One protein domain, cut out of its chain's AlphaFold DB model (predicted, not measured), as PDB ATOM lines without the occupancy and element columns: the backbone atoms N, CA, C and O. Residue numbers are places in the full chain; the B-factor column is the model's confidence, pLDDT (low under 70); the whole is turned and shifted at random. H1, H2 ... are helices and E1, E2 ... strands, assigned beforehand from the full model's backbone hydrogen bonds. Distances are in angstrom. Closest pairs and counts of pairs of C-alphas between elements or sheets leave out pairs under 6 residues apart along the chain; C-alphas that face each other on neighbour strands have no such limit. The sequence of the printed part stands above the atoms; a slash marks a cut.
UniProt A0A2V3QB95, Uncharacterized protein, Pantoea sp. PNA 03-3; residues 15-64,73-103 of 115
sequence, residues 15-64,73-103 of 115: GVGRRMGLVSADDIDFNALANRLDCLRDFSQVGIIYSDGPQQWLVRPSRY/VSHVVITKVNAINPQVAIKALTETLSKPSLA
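Overview. This is residues 15 to 64 and 73 to 103 of the 115 residues of an uncharacterized protein of Pantoea sp. PNA 03-3 (UniProt A0A2V3QB95). A small sheet of three strands, E2, E1 and E3, makes the middle of the domain, with H2 over one face and running slantwise to the strands. The short H1 is near the E2 edge, and the longest helix, H3, is near the last residues of E3 and E1; each of these two only grazes the sheet. The printed part has 81 residues, with three named helices and three named strands in the order H1 H2 E1 E2 E3 H3. The sheet is mixed, in the order E2 E1 E3, and the class is mixed, helices and strands. The whole is compact and rounded, with a radius of gyration of the C-alphas of 13.1 A and spans of 32 by 28 by 25 A.

Along the chain. Find C-alpha 15 at (178.963, 265.648, 161.900), where H1, residues 15 to 19, begins. H2 follows at residues 30 to 38, 12.0 A from first to last C-alpha. Go on to C-alpha 47 at (187.685, 275.456, 156.099), where E1, residues 47 to 51, begins and runs 13.2 A. E2, residues 56 to 60, comes back over 12.1 A. After the cut, look for E3 at residues 75 to 79, 12.7 A long. H3, residues 86 to 98, covers 18.4 A and ends at C-alpha 98 at (203.189, 267.505, 162.314).

Arrangement. Begin at the inner strand, E1. E1 and E2 form a hairpin, antiparallel at 153 degrees between their directions, with N 50 and O 57 within hydrogen-bond range at 2.9 A. On E1's other side E3 is parallel to it, at 18 degrees, with N 51 and O 78 at 2.8 A. H2 is on the sheet at a height of 9.8 A and lies over E1, its line slantwise to that of E1 at 37 degrees on the local plane. It is only just not over E2, where 2 of its C-alphas fall. The closest C-alphas of H2 and E1 are those of Ala 34 and Ile 48, 7.8 A apart. H1 only grazes the sheet, with Gly 15 and Val 59 of E2 closest, their C-alphas 7.1 A apart. H3 only grazes it too, with the C-alphas of Thr 79 and Leu 93 closest to each other for E3 and H3, at 6.9 A. H3 is apart from H1 and from H2. In H1, H2 and H3 every O i to N i+4 pair is within hydrogen-bond range.

Size, cuts and confidence. The two C-alphas farthest apart are those of Tyr 64 and Ile 84, at 35.6 A. Residues 65 to 72 are not printed, and C-alphas 64 and 73 are 9.4 A apart across this cut, which falls in the link from E2 to E3. Of the links printed whole, E1 to E2 is tight and the others are short. The mean pLDDT of the printed part is 77.6, and residues 82 to 103 are under 70.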
ATOM      1  N   GLY A  15     180.385 265.880 161.660       87.12
ATOM      2  CA  GLY A  15     178.963 265.648 161.900       87.12
ATOM      3  C   GLY A  15     178.643 264.161 162.040       87.12
ATOM      4  O   GLY A  15     177.889 263.772 162.935       87.12
ATOM      5  N   VAL A  16     179.260 263.322 161.207       85.88
ATOM      6  CA  VAL A  16     179.191 261.859 161.314       85.88
ATOM      7  C   VAL A  16     179.862 261.379 162.602       85.88
ATOM      8  O   VAL A  16     179.236 260.643 163.366       85.88
ATOM      9  N   GLY A  17     181.082 261.845 162.893       86.12
ATOM     10  CA  GLY A  17     181.807 261.494 164.117       86.12
ATOM     11  C   GLY A  17     181.022 261.820 165.391       86.12
ATOM     12  O   GLY A  17     180.911 260.984 166.289       86.12
ATOM     13  N   ARG A  18     180.390 262.998 165.442       86.31
ATOM     14  CA  ARG A  18     179.546 263.429 166.564       86.31
ATOM     15  C   ARG A  18     178.315 262.540 166.732       86.31
ATOM     16  O   ARG A  18     178.015 262.127 167.846       86.31
ATOM     17  N   ARG A  19     177.613 262.208 165.642       85.81
ATOM     18  CA  ARG A  19     176.426 261.325 165.684       85.81
ATOM     19  C   ARG A  19     176.759 259.908 166.145       85.81
ATOM     20  O   ARG A  19     175.917 259.263 166.757       85.81
ATOM     21  N   MET A  20     177.970 259.436 165.858       86.50
ATOM     22  CA  MET A  20     178.467 258.131 166.301       86.50
ATOM     23  C   MET A  20     179.076 258.153 167.714       86.50
ATOM     24  O   MET A  20     179.531 257.116 168.186       86.50
ATOM     25  N   GLY A  21     179.107 259.309 168.391       84.44
ATOM     26  CA  GLY A  21     179.721 259.448 169.717       84.44
ATOM     27  C   GLY A  21     181.249 259.316 169.714       84.44
ATOM     28  O   GLY A  21     181.846 259.100 170.763       84.44
ATOM     29  N   LEU A  22     181.888 259.440 168.547       83.56
ATOM     30  CA  LEU A  22     183.343 259.335 168.381       83.56
ATOM     31  C   LEU A  22     184.067 260.650 168.692       83.56
ATOM     32  O   LEU A  22     185.287 260.660 168.820       83.56
ATOM     33  N   VAL A  23     183.320 261.753 168.809       82.50
ATOM     34  CA  VAL A  23     183.850 263.101 169.035       82.50
ATOM     35  C   VAL A  23     183.157 263.743 170.221       82.50
ATOM     36  O   VAL A  23     181.931 263.794 170.270       82.50
ATOM     37  N   SER A  24     183.945 264.288 171.145       73.62
ATOM     38  CA  SER A  24     183.456 265.096 172.267       73.62
ATOM     39  C   SER A  24     183.905 266.548 172.110       73.62
ATOM     40  O   SER A  24     185.045 266.903 172.426       73.62
ATOM     41  N   ALA A  25     182.994 267.381 171.610       70.75
ATOM     42  CA  ALA A  25     183.191 268.814 171.393       70.75
ATOM     43  C   ALA A  25     181.919 269.608 171.737       70.75
ATOM     44  O   ALA A  25     181.483 270.473 170.982       70.75
ATOM     45  N   ASP A  26     181.297 269.286 172.871       71.00
ATOM     46  CA  ASP A  26     180.072 269.964 173.319       71.00
ATOM     47  C   ASP A  26     180.322 271.405 173.780       71.00
ATOM     48  O   ASP A  26     179.398 272.213 173.825       71.00
ATOM     49  N   ASP A  27     181.587 271.743 174.027       75.19
ATOM     50  CA  ASP A  27     182.028 273.059 174.484       75.19
ATOM     51  C   ASP A  27     182.136 274.095 173.346       75.19
ATOM     52  O   ASP A  27     182.370 275.275 173.605       75.19
ATOM     53  N   ILE A  28     182.014 273.676 172.075       82.75
ATOM     54  CA  ILE A  28     182.285 274.526 170.907       82.75
ATOM     55  C   ILE A  28     181.102 274.521 169.937       82.75
ATOM     56  O   ILE A  28     180.751 273.500 169.344       82.75
ATOM     57  N   ASP A  29     180.542 275.706 169.691       88.00
ATOM     58  CA  ASP A  29     179.578 275.921 168.613       88.00
ATOM     59  C   ASP A  29     180.298 276.295 167.308       88.00
ATOM     60  O   ASP A  29     180.597 277.460 167.022       88.00
ATOM     61  N   PHE A  30     180.572 275.277 166.493       88.25
ATOM     62  CA  PHE A  30     181.215 275.450 165.193       88.25
ATOM     63  C   PHE A  30     180.379 276.255 164.189       88.25
ATOM     64  O   PHE A  30     180.961 276.894 163.314       88.25
ATOM     65  N   ASN A  31     179.047 276.270 164.311       88.12
ATOM     66  CA  ASN A  31     178.195 277.067 163.427       88.12
ATOM     67  C   ASN A  31     178.318 278.553 163.767       88.12
ATOM     68  O   ASN A  31     178.499 279.383 162.876       88.12
ATOM     69  N   ALA A  32     178.275 278.894 165.056       87.62
ATOM     70  CA  ALA A  32     178.488 280.265 165.508       87.62
ATOM     71  C   ALA A  32     179.888 280.774 165.127       87.62
ATOM     72  O   ALA A  32     180.032 281.916 164.683       87.62
ATOM     73  N   LEU A  33     180.912 279.922 165.251       88.69
ATOM     74  CA  LEU A  33     182.267 280.245 164.812       88.69
ATOM     75  C   LEU A  33     182.337 280.484 163.301       88.69
ATOM     76  O   LEU A  33     182.852 281.517 162.879       88.69
ATOM     77  N   ALA A  34     181.811 279.555 162.500       86.25
ATOM     78  CA  ALA A  34     181.776 279.660 161.045       86.25
ATOM     79  C   ALA A  34     181.129 280.977 160.592       86.25
ATOM     80  O   ALA A  34     181.719 281.706 159.799       86.25
ATOM     81  N   ASN A  35     179.983 281.331 161.179       87.88
ATOM     82  CA  ASN A  35     179.283 282.579 160.881       87.88
ATOM     83  C   ASN A  35     180.128 283.818 161.215       87.88
ATOM     84  O   ASN A  35     180.160 284.767 160.435       87.88
ATOM     85  N   ARG A  36     180.843 283.820 162.349       87.81
ATOM     86  CA  ARG A  36     181.741 284.931 162.709       87.81
ATOM     87  C   ARG A  36     182.931 285.044 161.760       87.81
ATOM     88  O   ARG A  36     183.280 286.157 161.378       87.81
ATOM     89  N   LEU A  37     183.542 283.920 161.385       87.00
ATOM     90  CA  LEU A  37     184.646 283.894 160.421       87.00
ATOM     91  C   LEU A  37     184.186 284.389 159.047       87.00
ATOM     92  O   LEU A  37     184.904 285.147 158.402       87.00
ATOM     93  N   ASP A  38     182.959 284.054 158.648       85.69
ATOM     94  CA  ASP A  38     182.391 284.481 157.371       85.69
ATOM     95  C   ASP A  38     182.163 285.997 157.274       85.69
ATOM     96  O   ASP A  38     182.249 286.551 156.176       85.69
ATOM     97  N   CYS A  39     181.974 286.683 158.408       86.31
ATOM     98  CA  CYS A  39     181.921 288.146 158.478       86.31
ATOM     99  C   CYS A  39     183.294 288.824 158.329       86.31
ATOM    100  O   CYS A  39     183.357 290.024 158.055       86.31
ATOM    101  N   LEU A  40     184.397 288.096 158.521       83.56
ATOM    102  CA  LEU A  40     185.748 288.636 158.405       83.56
ATOM    103  C   LEU A  40     186.262 288.432 156.982       83.56
ATOM    104  O   LEU A  40     186.348 287.315 156.482       83.56
ATOM    105  N   ARG A  41     186.674 289.519 156.324       80.81
ATOM    106  CA  ARG A  41     187.095 289.497 154.913       80.81
ATOM    107  C   ARG A  41     188.209 288.485 154.613       80.81
ATOM    108  O   ARG A  41     188.235 287.919 153.518       80.81
ATOM    109  N   ASP A  42     189.111 288.267 155.561       80.88
ATOM    110  CA  ASP A  42     190.276 287.391 155.390       80.88
ATOM    111  C   ASP A  42     190.023 285.942 155.818       80.88
ATOM    112  O   ASP A  42     190.801 285.064 155.455       80.88
ATOM    113  N   PHE A  43     188.919 285.690 156.526       83.25
ATOM    114  CA  PHE A  43     188.520 284.365 157.010       83.25
ATOM    115  C   PHE A  43     187.185 283.895 156.428       83.25
ATOM    116  O   PHE A  43     186.657 282.851 156.813       83.25
ATOM    117  N   SER A  44     186.640 284.648 155.477       83.31
ATOM    118  CA  SER A  44     185.400 284.272 154.830       83.31
ATOM    119  C   SER A  44     185.583 282.976 154.058       83.31
ATOM    120  O   SER A  44     186.516 282.860 153.265       83.31
ATOM    121  N   GLN A  45     184.690 282.010 154.299       84.31
ATOM    122  CA  GLN A  45     184.664 280.712 153.620       84.31
ATOM    123  C   GLN A  45     185.855 279.786 153.913       84.31
ATOM    124  O   GLN A  45     186.038 278.789 153.208       84.31
ATOM    125  N   VAL A  46     186.633 280.062 154.965       86.88
ATOM    126  CA  VAL A  46     187.732 279.180 155.386       86.88
ATOM    127  C   VAL A  46     187.218 277.814 155.821       86.88
ATOM    128  O   VAL A  46     186.163 277.700 156.453       86.88
ATOM    129  N   GLY A  47     187.972 276.763 155.535       88.38
ATOM    130  CA  GLY A  47     187.685 275.456 156.099       88.38
ATOM    131  C   GLY A  47     187.941 275.450 157.604       88.38
ATOM    132  O   GLY A  47     188.752 276.220 158.120       88.38
ATOM    133  N   ILE A  48     187.230 274.592 158.322       89.25
ATOM    134  CA  ILE A  48     187.399 274.405 159.760       89.25
ATOM    135  C   ILE A  48     187.719 272.937 159.999       89.25
ATOM    136  O   ILE A  48     186.967 272.045 159.596       89.25
ATOM    137  N   ILE A  49     188.831 272.708 160.683       89.62
ATOM    138  CA  ILE A  49     189.290 271.392 161.104       89.62
ATOM    139  C   ILE A  49     189.289 271.384 162.626       89.62
ATOM    140  O   ILE A  49     189.826 272.289 163.263       89.62
ATOM    141  N   TYR A  50     188.696 270.356 163.216       87.75
ATOM    142  CA  TYR A  50     188.727 270.147 164.654       87.75
ATOM    143  C   TYR A  50     189.618 268.960 164.988       87.75
ATOM    144  O   TYR A  50     189.427 267.869 164.461       87.75
ATOM    145  N   SER A  51     190.579 269.157 165.880       85.19
ATOM    146  CA  SER A  51     191.368 268.081 166.458       85.19
ATOM    147  C   SER A  51     191.010 267.932 167.925       85.19
ATOM    148  O   SER A  51     191.159 268.867 168.702       85.19
ATOM    149  N   ASP A  52     190.579 266.741 168.320       76.38
ATOM    150  CA  ASP A  52     190.357 266.406 169.729       76.38
ATOM    151  C   ASP A  52     191.642 265.924 170.433       76.38
ATOM    152  O   ASP A  52     191.608 265.586 171.616       76.38
ATOM    153  N   GLY A  53     192.772 265.895 169.711       75.00
ATOM    154  CA  GLY A  53     194.051 265.330 170.137       75.00
ATOM    155  C   GLY A  53     194.388 264.042 169.375       75.00
ATOM    156  O   GLY A  53     195.243 264.072 168.479       75.00
ATOM    157  N   PRO A  54     193.754 262.896 169.694       74.19
ATOM    158  CA  PRO A  54     194.010 261.638 169.001       74.19
ATOM    159  C   PRO A  54     193.542 261.679 167.543       74.19
ATOM    160  O   PRO A  54     194.271 261.213 166.665       74.19
ATOM    161  N   GLN A  55     192.389 262.289 167.266       79.69
ATOM    162  CA  GLN A  55     191.770 262.330 165.949       79.69
ATOM    163  C   GLN A  55     191.598 263.768 165.440       79.69
ATOM    164  O   GLN A  55     191.858 264.771 166.117       79.69
ATOM    165  N   GLN A  56     191.266 263.856 164.158       84.69
ATOM    166  CA  GLN A  56     191.036 265.095 163.437       84.69
ATOM    167  C   GLN A  56     189.796 264.913 162.582       84.69
ATOM    168  O   GLN A  56     189.597 263.850 162.000       84.69
ATOM    169  N   TRP A  57     188.992 265.960 162.507       86.44
ATOM    170  CA  TRP A  57     187.665 265.929 161.931       86.44
ATOM    171  C   TRP A  57     187.458 267.155 161.058       86.44
ATOM    172  O   TRP A  57     187.747 268.285 161.467       86.44
ATOM    173  N   LEU A  58     186.935 266.937 159.859       88.88
ATOM    174  CA  LEU A  58     186.509 268.007 158.978       88.88
ATOM    175  C   LEU A  58     185.171 268.540 159.479       88.88
ATOM    176  O   LEU A  58     184.152 267.859 159.403       88.88
ATOM    177  N   VAL A  59     185.173 269.761 160.001       90.19
ATOM    178  CA  VAL A  59     183.947 270.439 160.439       90.19
ATOM    179  C   VAL A  59     183.283 271.133 159.260       90.19
ATOM    180  O   VAL A  59     182.064 271.112 159.111       90.19
ATOM    181  N   ARG A  60     184.103 271.769 158.422       88.31
ATOM    182  CA  ARG A  60     183.662 272.494 157.237       88.31
ATOM    183  C   ARG A  60     184.782 272.479 156.198       88.31
ATOM    184  O   ARG A  60     185.887 272.887 156.545       88.31
ATOM    185  N   PRO A  61     184.529 272.085 154.941       85.25
ATOM    186  CA  PRO A  61     185.513 272.250 153.876       85.25
ATOM    187  C   PRO A  61     185.709 273.733 153.545       85.25
ATOM    188  O   PRO A  61     184.754 274.516 153.604       85.25
ATOM    189  N   SER A  62     186.928 274.114 153.165       84.44
ATOM    190  CA  SER A  62     187.160 275.423 152.553       84.44
ATOM    191  C   SER A  62     186.378 275.522 151.246       84.44
ATOM    192  O   SER A  62     186.325 274.567 150.472       84.44
ATOM    193  N   ARG A  63     185.744 276.672 151.002       80.00
ATOM    194  CA  ARG A  63     185.032 276.940 149.736       80.00
ATOM    195  C   ARG A  63     185.784 277.916 148.837       80.00
ATOM    196  O   ARG A  63     185.209 278.436 147.887       80.00
ATOM    197  N   TYR A  64     187.044 278.189 149.162       70.44
ATOM    198  CA  TYR A  64     187.875 279.120 148.417       70.44
ATOM    199  C   TYR A  64     188.753 278.395 147.398       70.44
ATOM    200  O   TYR A  64     189.538 277.517 147.759       70.44
ATOM    201  N   VAL A  73     194.129 282.942 154.273       79.44
ATOM    202  CA  VAL A  73     193.882 281.812 155.166       79.44
ATOM    203  C   VAL A  73     192.956 280.833 154.450       79.44
ATOM    204  O   VAL A  73     191.914 281.237 153.943       79.44
ATOM    205  N   SER A  74     193.345 279.560 154.377       80.19
ATOM    206  CA  SER A  74     192.515 278.492 153.804       80.19
ATOM    207  C   SER A  74     191.766 277.713 154.880       80.19
ATOM    208  O   SER A  74     190.601 277.370 154.687       80.19
ATOM    209  N   HIS A  75     192.415 277.473 156.022       84.88
ATOM    210  CA  HIS A  75     191.913 276.608 157.081       84.88
ATOM    211  C   HIS A  75     192.158 277.193 158.467       84.88
ATOM    212  O   HIS A  75     193.222 277.738 158.755       84.88
ATOM    213  N   VAL A  76     191.177 277.013 159.346       85.62
ATOM    214  CA  VAL A  76     191.288 277.244 160.786       85.62
ATOM    215  C   VAL A  76     191.285 275.886 161.479       85.62
ATOM    216  O   VAL A  76     190.336 275.116 161.333       85.62
ATOM    217  N   VAL A  77     192.343 275.591 162.236       86.56
ATOM    218  CA  VAL A  77     192.434 274.374 163.054       86.56
ATOM    219  C   VAL A  77     192.144 274.721 164.501       86.56
ATOM    220  O   VAL A  77     192.793 275.585 165.087       86.56
ATOM    221  N   ILE A  78     191.180 274.018 165.080       86.50
ATOM    222  CA  ILE A  78     190.852 274.103 166.497       86.50
ATOM    223  C   ILE A  78     191.319 272.825 167.160       86.50
ATOM    224  O   ILE A  78     190.809 271.750 166.854       86.50
ATOM    225  N   THR A  79     192.256 272.948 168.091       83.56
ATOM    226  CA  THR A  79     192.767 271.809 168.848       83.56
ATOM    227  C   THR A  79     192.224 271.853 170.265       83.56
ATOM    228  O   THR A  79     192.455 272.817 170.997       83.56
ATOM    229  N   LYS A  80     191.529 270.793 170.679       79.44
ATOM    230  CA  LYS A  80     191.181 270.580 172.078       79.44
ATOM    231  C   LYS A  80     192.448 270.231 172.840       79.44
ATOM    232  O   LYS A  80     193.070 269.196 172.617       79.44
ATOM    233  N   VAL A  81     192.823 271.110 173.757       72.81
ATOM    234  CA  VAL A  81     193.929 270.885 174.681       72.81
ATOM    235  C   VAL A  81     193.340 270.634 176.064       72.81
ATOM    236  O   VAL A  81     192.741 271.517 176.661       72.81
ATOM    237  N   ASN A  82     193.519 269.428 176.605       63.06
ATOM    238  CA  ASN A  82     193.111 269.105 177.982       63.06
ATOM    239  C   ASN A  82     194.101 269.654 179.033       63.06
ATOM    240  O   ASN A  82     194.185 269.150 180.152       63.06
ATOM    241  N   ALA A  83     194.910 270.651 178.676       58.00
ATOM    242  CA  ALA A  83     196.036 271.079 179.483       58.00
ATOM    243  C   ALA A  83     195.709 272.318 180.320       58.00
ATOM    244  O   ALA A  83     195.436 273.388 179.791       58.00
ATOM    245  N   ILE A  84     195.886 272.189 181.636       58.25
ATOM    246  CA  ILE A  84     195.941 273.308 182.591       58.25
ATOM    247  C   ILE A  84     197.253 274.118 182.395       58.25
ATOM    248  O   ILE A  84     197.417 275.198 182.951       58.25
ATOM    249  N   ASN A  85     198.205 273.603 181.596       61.59
ATOM    250  CA  ASN A  85     199.542 274.169 181.389       61.59
ATOM    251  C   ASN A  85     199.806 274.534 179.905       61.59
ATOM    252  O   ASN A  85     199.741 273.652 179.041       61.59
ATOM    253  N   PRO A  86     200.186 275.791 179.596       61.12
ATOM    254  CA  PRO A  86     200.407 276.280 178.230       61.12
ATOM    255  C   PRO A  86     201.514 275.548 177.452       61.12
ATOM    256  O   PRO A  86     201.426 275.437 176.233       61.12
ATOM    257  N   GLN A  87     202.524 274.982 178.122       64.19
ATOM    258  CA  GLN A  87     203.599 274.238 177.443       64.19
ATOM    259  C   GLN A  87     203.094 272.937 176.802       64.19
ATOM    260  O   GLN A  87     203.543 272.532 175.731       64.19
ATOM    261  N   VAL A  88     202.104 272.299 177.432       63.53
ATOM    262  CA  VAL A  88     201.473 271.081 176.907       63.53
ATOM    263  C   VAL A  88     200.562 271.418 175.722       63.53
ATOM    264  O   VAL A  88     200.510 270.654 174.761       63.53
ATOM    265  N   ALA A  89     199.910 272.586 175.744       60.25
ATOM    266  CA  ALA A  89     199.112 273.069 174.619       60.25
ATOM    267  C   ALA A  89     199.972 273.334 173.370       60.25
ATOM    268  O   ALA A  89     199.597 272.918 172.276       60.25
ATOM    269  N   ILE A  90     201.152 273.949 173.534       65.94
ATOM    270  CA  ILE A  90     202.101 274.172 172.428       65.94
ATOM    271  C   ILE A  90     202.561 272.836 171.840       65.94
ATOM    272  O   ILE A  90     202.540 272.666 170.625       65.94
ATOM    273  N   LYS A  91     202.912 271.860 172.683       66.94
ATOM    274  CA  LYS A  91     203.334 270.538 172.206       66.94
ATOM    275  C   LYS A  91     202.223 269.820 171.430       66.94
ATOM    276  O   LYS A  91     202.484 269.295 170.352       66.94
ATOM    277  N   ALA A  92     200.990 269.839 171.938       65.38
ATOM    278  CA  ALA A  92     199.837 269.246 171.261       65.38
ATOM    279  C   ALA A  92     199.539 269.930 169.916       65.38
ATOM    280  O   ALA A  92     199.207 269.260 168.938       65.38
ATOM    281  N   LEU A  93     199.703 271.254 169.840       67.19
ATOM    282  CA  LEU A  93     199.612 272.002 168.588       67.19
ATOM    283  C   LEU A  93     200.699 271.559 167.602       67.19
ATOM    284  O   LEU A  93     200.381 271.231 166.463       67.19
ATOM    285  N   THR A  94     201.961 271.490 168.036       67.56
ATOM    286  CA  THR A  94     203.071 271.020 167.195       67.56
ATOM    287  C   THR A  94     202.829 269.598 166.697       67.56
ATOM    288  O   THR A  94     202.998 269.340 165.508       67.56
ATOM    289  N   GLU A  95     202.376 268.681 167.553       69.06
ATOM    290  CA  GLU A  95     202.036 267.310 167.156       69.06
ATOM    291  C   GLU A  95     200.882 267.279 166.145       69.06
ATOM    292  O   GLU A  95     200.950 266.548 165.161       69.06
ATOM    293  N   THR A  96     199.853 268.110 166.336       64.94
ATOM    294  CA  THR A  96     198.711 268.229 165.414       64.94
ATOM    295  C   THR A  96     199.153 268.725 164.038       64.94
ATOM    296  O   THR A  96     198.746 268.148 163.030       64.94
ATOM    297  N   LEU A  97     200.011 269.749 163.995       64.06
ATOM    298  CA  LEU A  97     200.576 270.314 162.765       64.06
ATOM    299  C   LEU A  97     201.586 269.374 162.086       64.06
ATOM    300  O   LEU A  97     201.765 269.445 160.876       64.06
ATOM    301  N   SER A  98     202.227 268.483 162.846       65.88
ATOM    302  CA  SER A  98     203.189 267.505 162.314       65.88
ATOM    303  C   SER A  98     202.518 266.257 161.729       65.88
ATOM    304  O   SER A  98     203.198 265.425 161.127       65.88
ATOM    305  N   LYS A  99     201.199 266.083 161.910       63.28
ATOM    306  CA  LYS A  99     200.476 264.927 161.368       63.28
ATOM    307  C   LYS A  99     200.339 265.055 159.840       63.28
ATOM    308  O   LYS A  99     199.821 266.061 159.355       63.28
ATOM    309  N   PRO A 100     200.716 264.019 159.065       53.19
ATOM    310  CA  PRO A 100     200.678 264.059 157.601       53.19
ATOM    311  C   PRO A 100     199.263 264.199 157.014       53.19
ATOM    312  O   PRO A 100     199.128 264.600 155.864       53.19
ATOM    313  N   SER A 101     198.204 263.950 157.795       52.78
ATOM    314  CA  SER A 101     196.806 264.206 157.412       52.78
ATOM    315  C   SER A 101     196.473 265.689 157.205       52.78
ATOM    316  O   SER A 101     195.493 265.989 156.532       52.78
ATOM    317  N   LEU A 102     197.279 266.618 157.741       50.38
ATOM    318  CA  LEU A 102     197.155 268.064 157.484       50.38
ATOM    319  C   LEU A 102     197.978 268.540 156.279       50.38
ATOM    320  O   LEU A 102     197.754 269.648 155.789       50.38
ATOM    321  N   ALA A 103     198.918 267.725 155.791       50.41
ATOM    322  CA  ALA A 103     199.870 268.138 154.759       50.41
ATOM    323  C   ALA A 103     199.203 268.417 153.399       50.41
ATOM    324  O   ALA A 103     199.762 269.146 152.586       50.41
TER     325      ALA A 103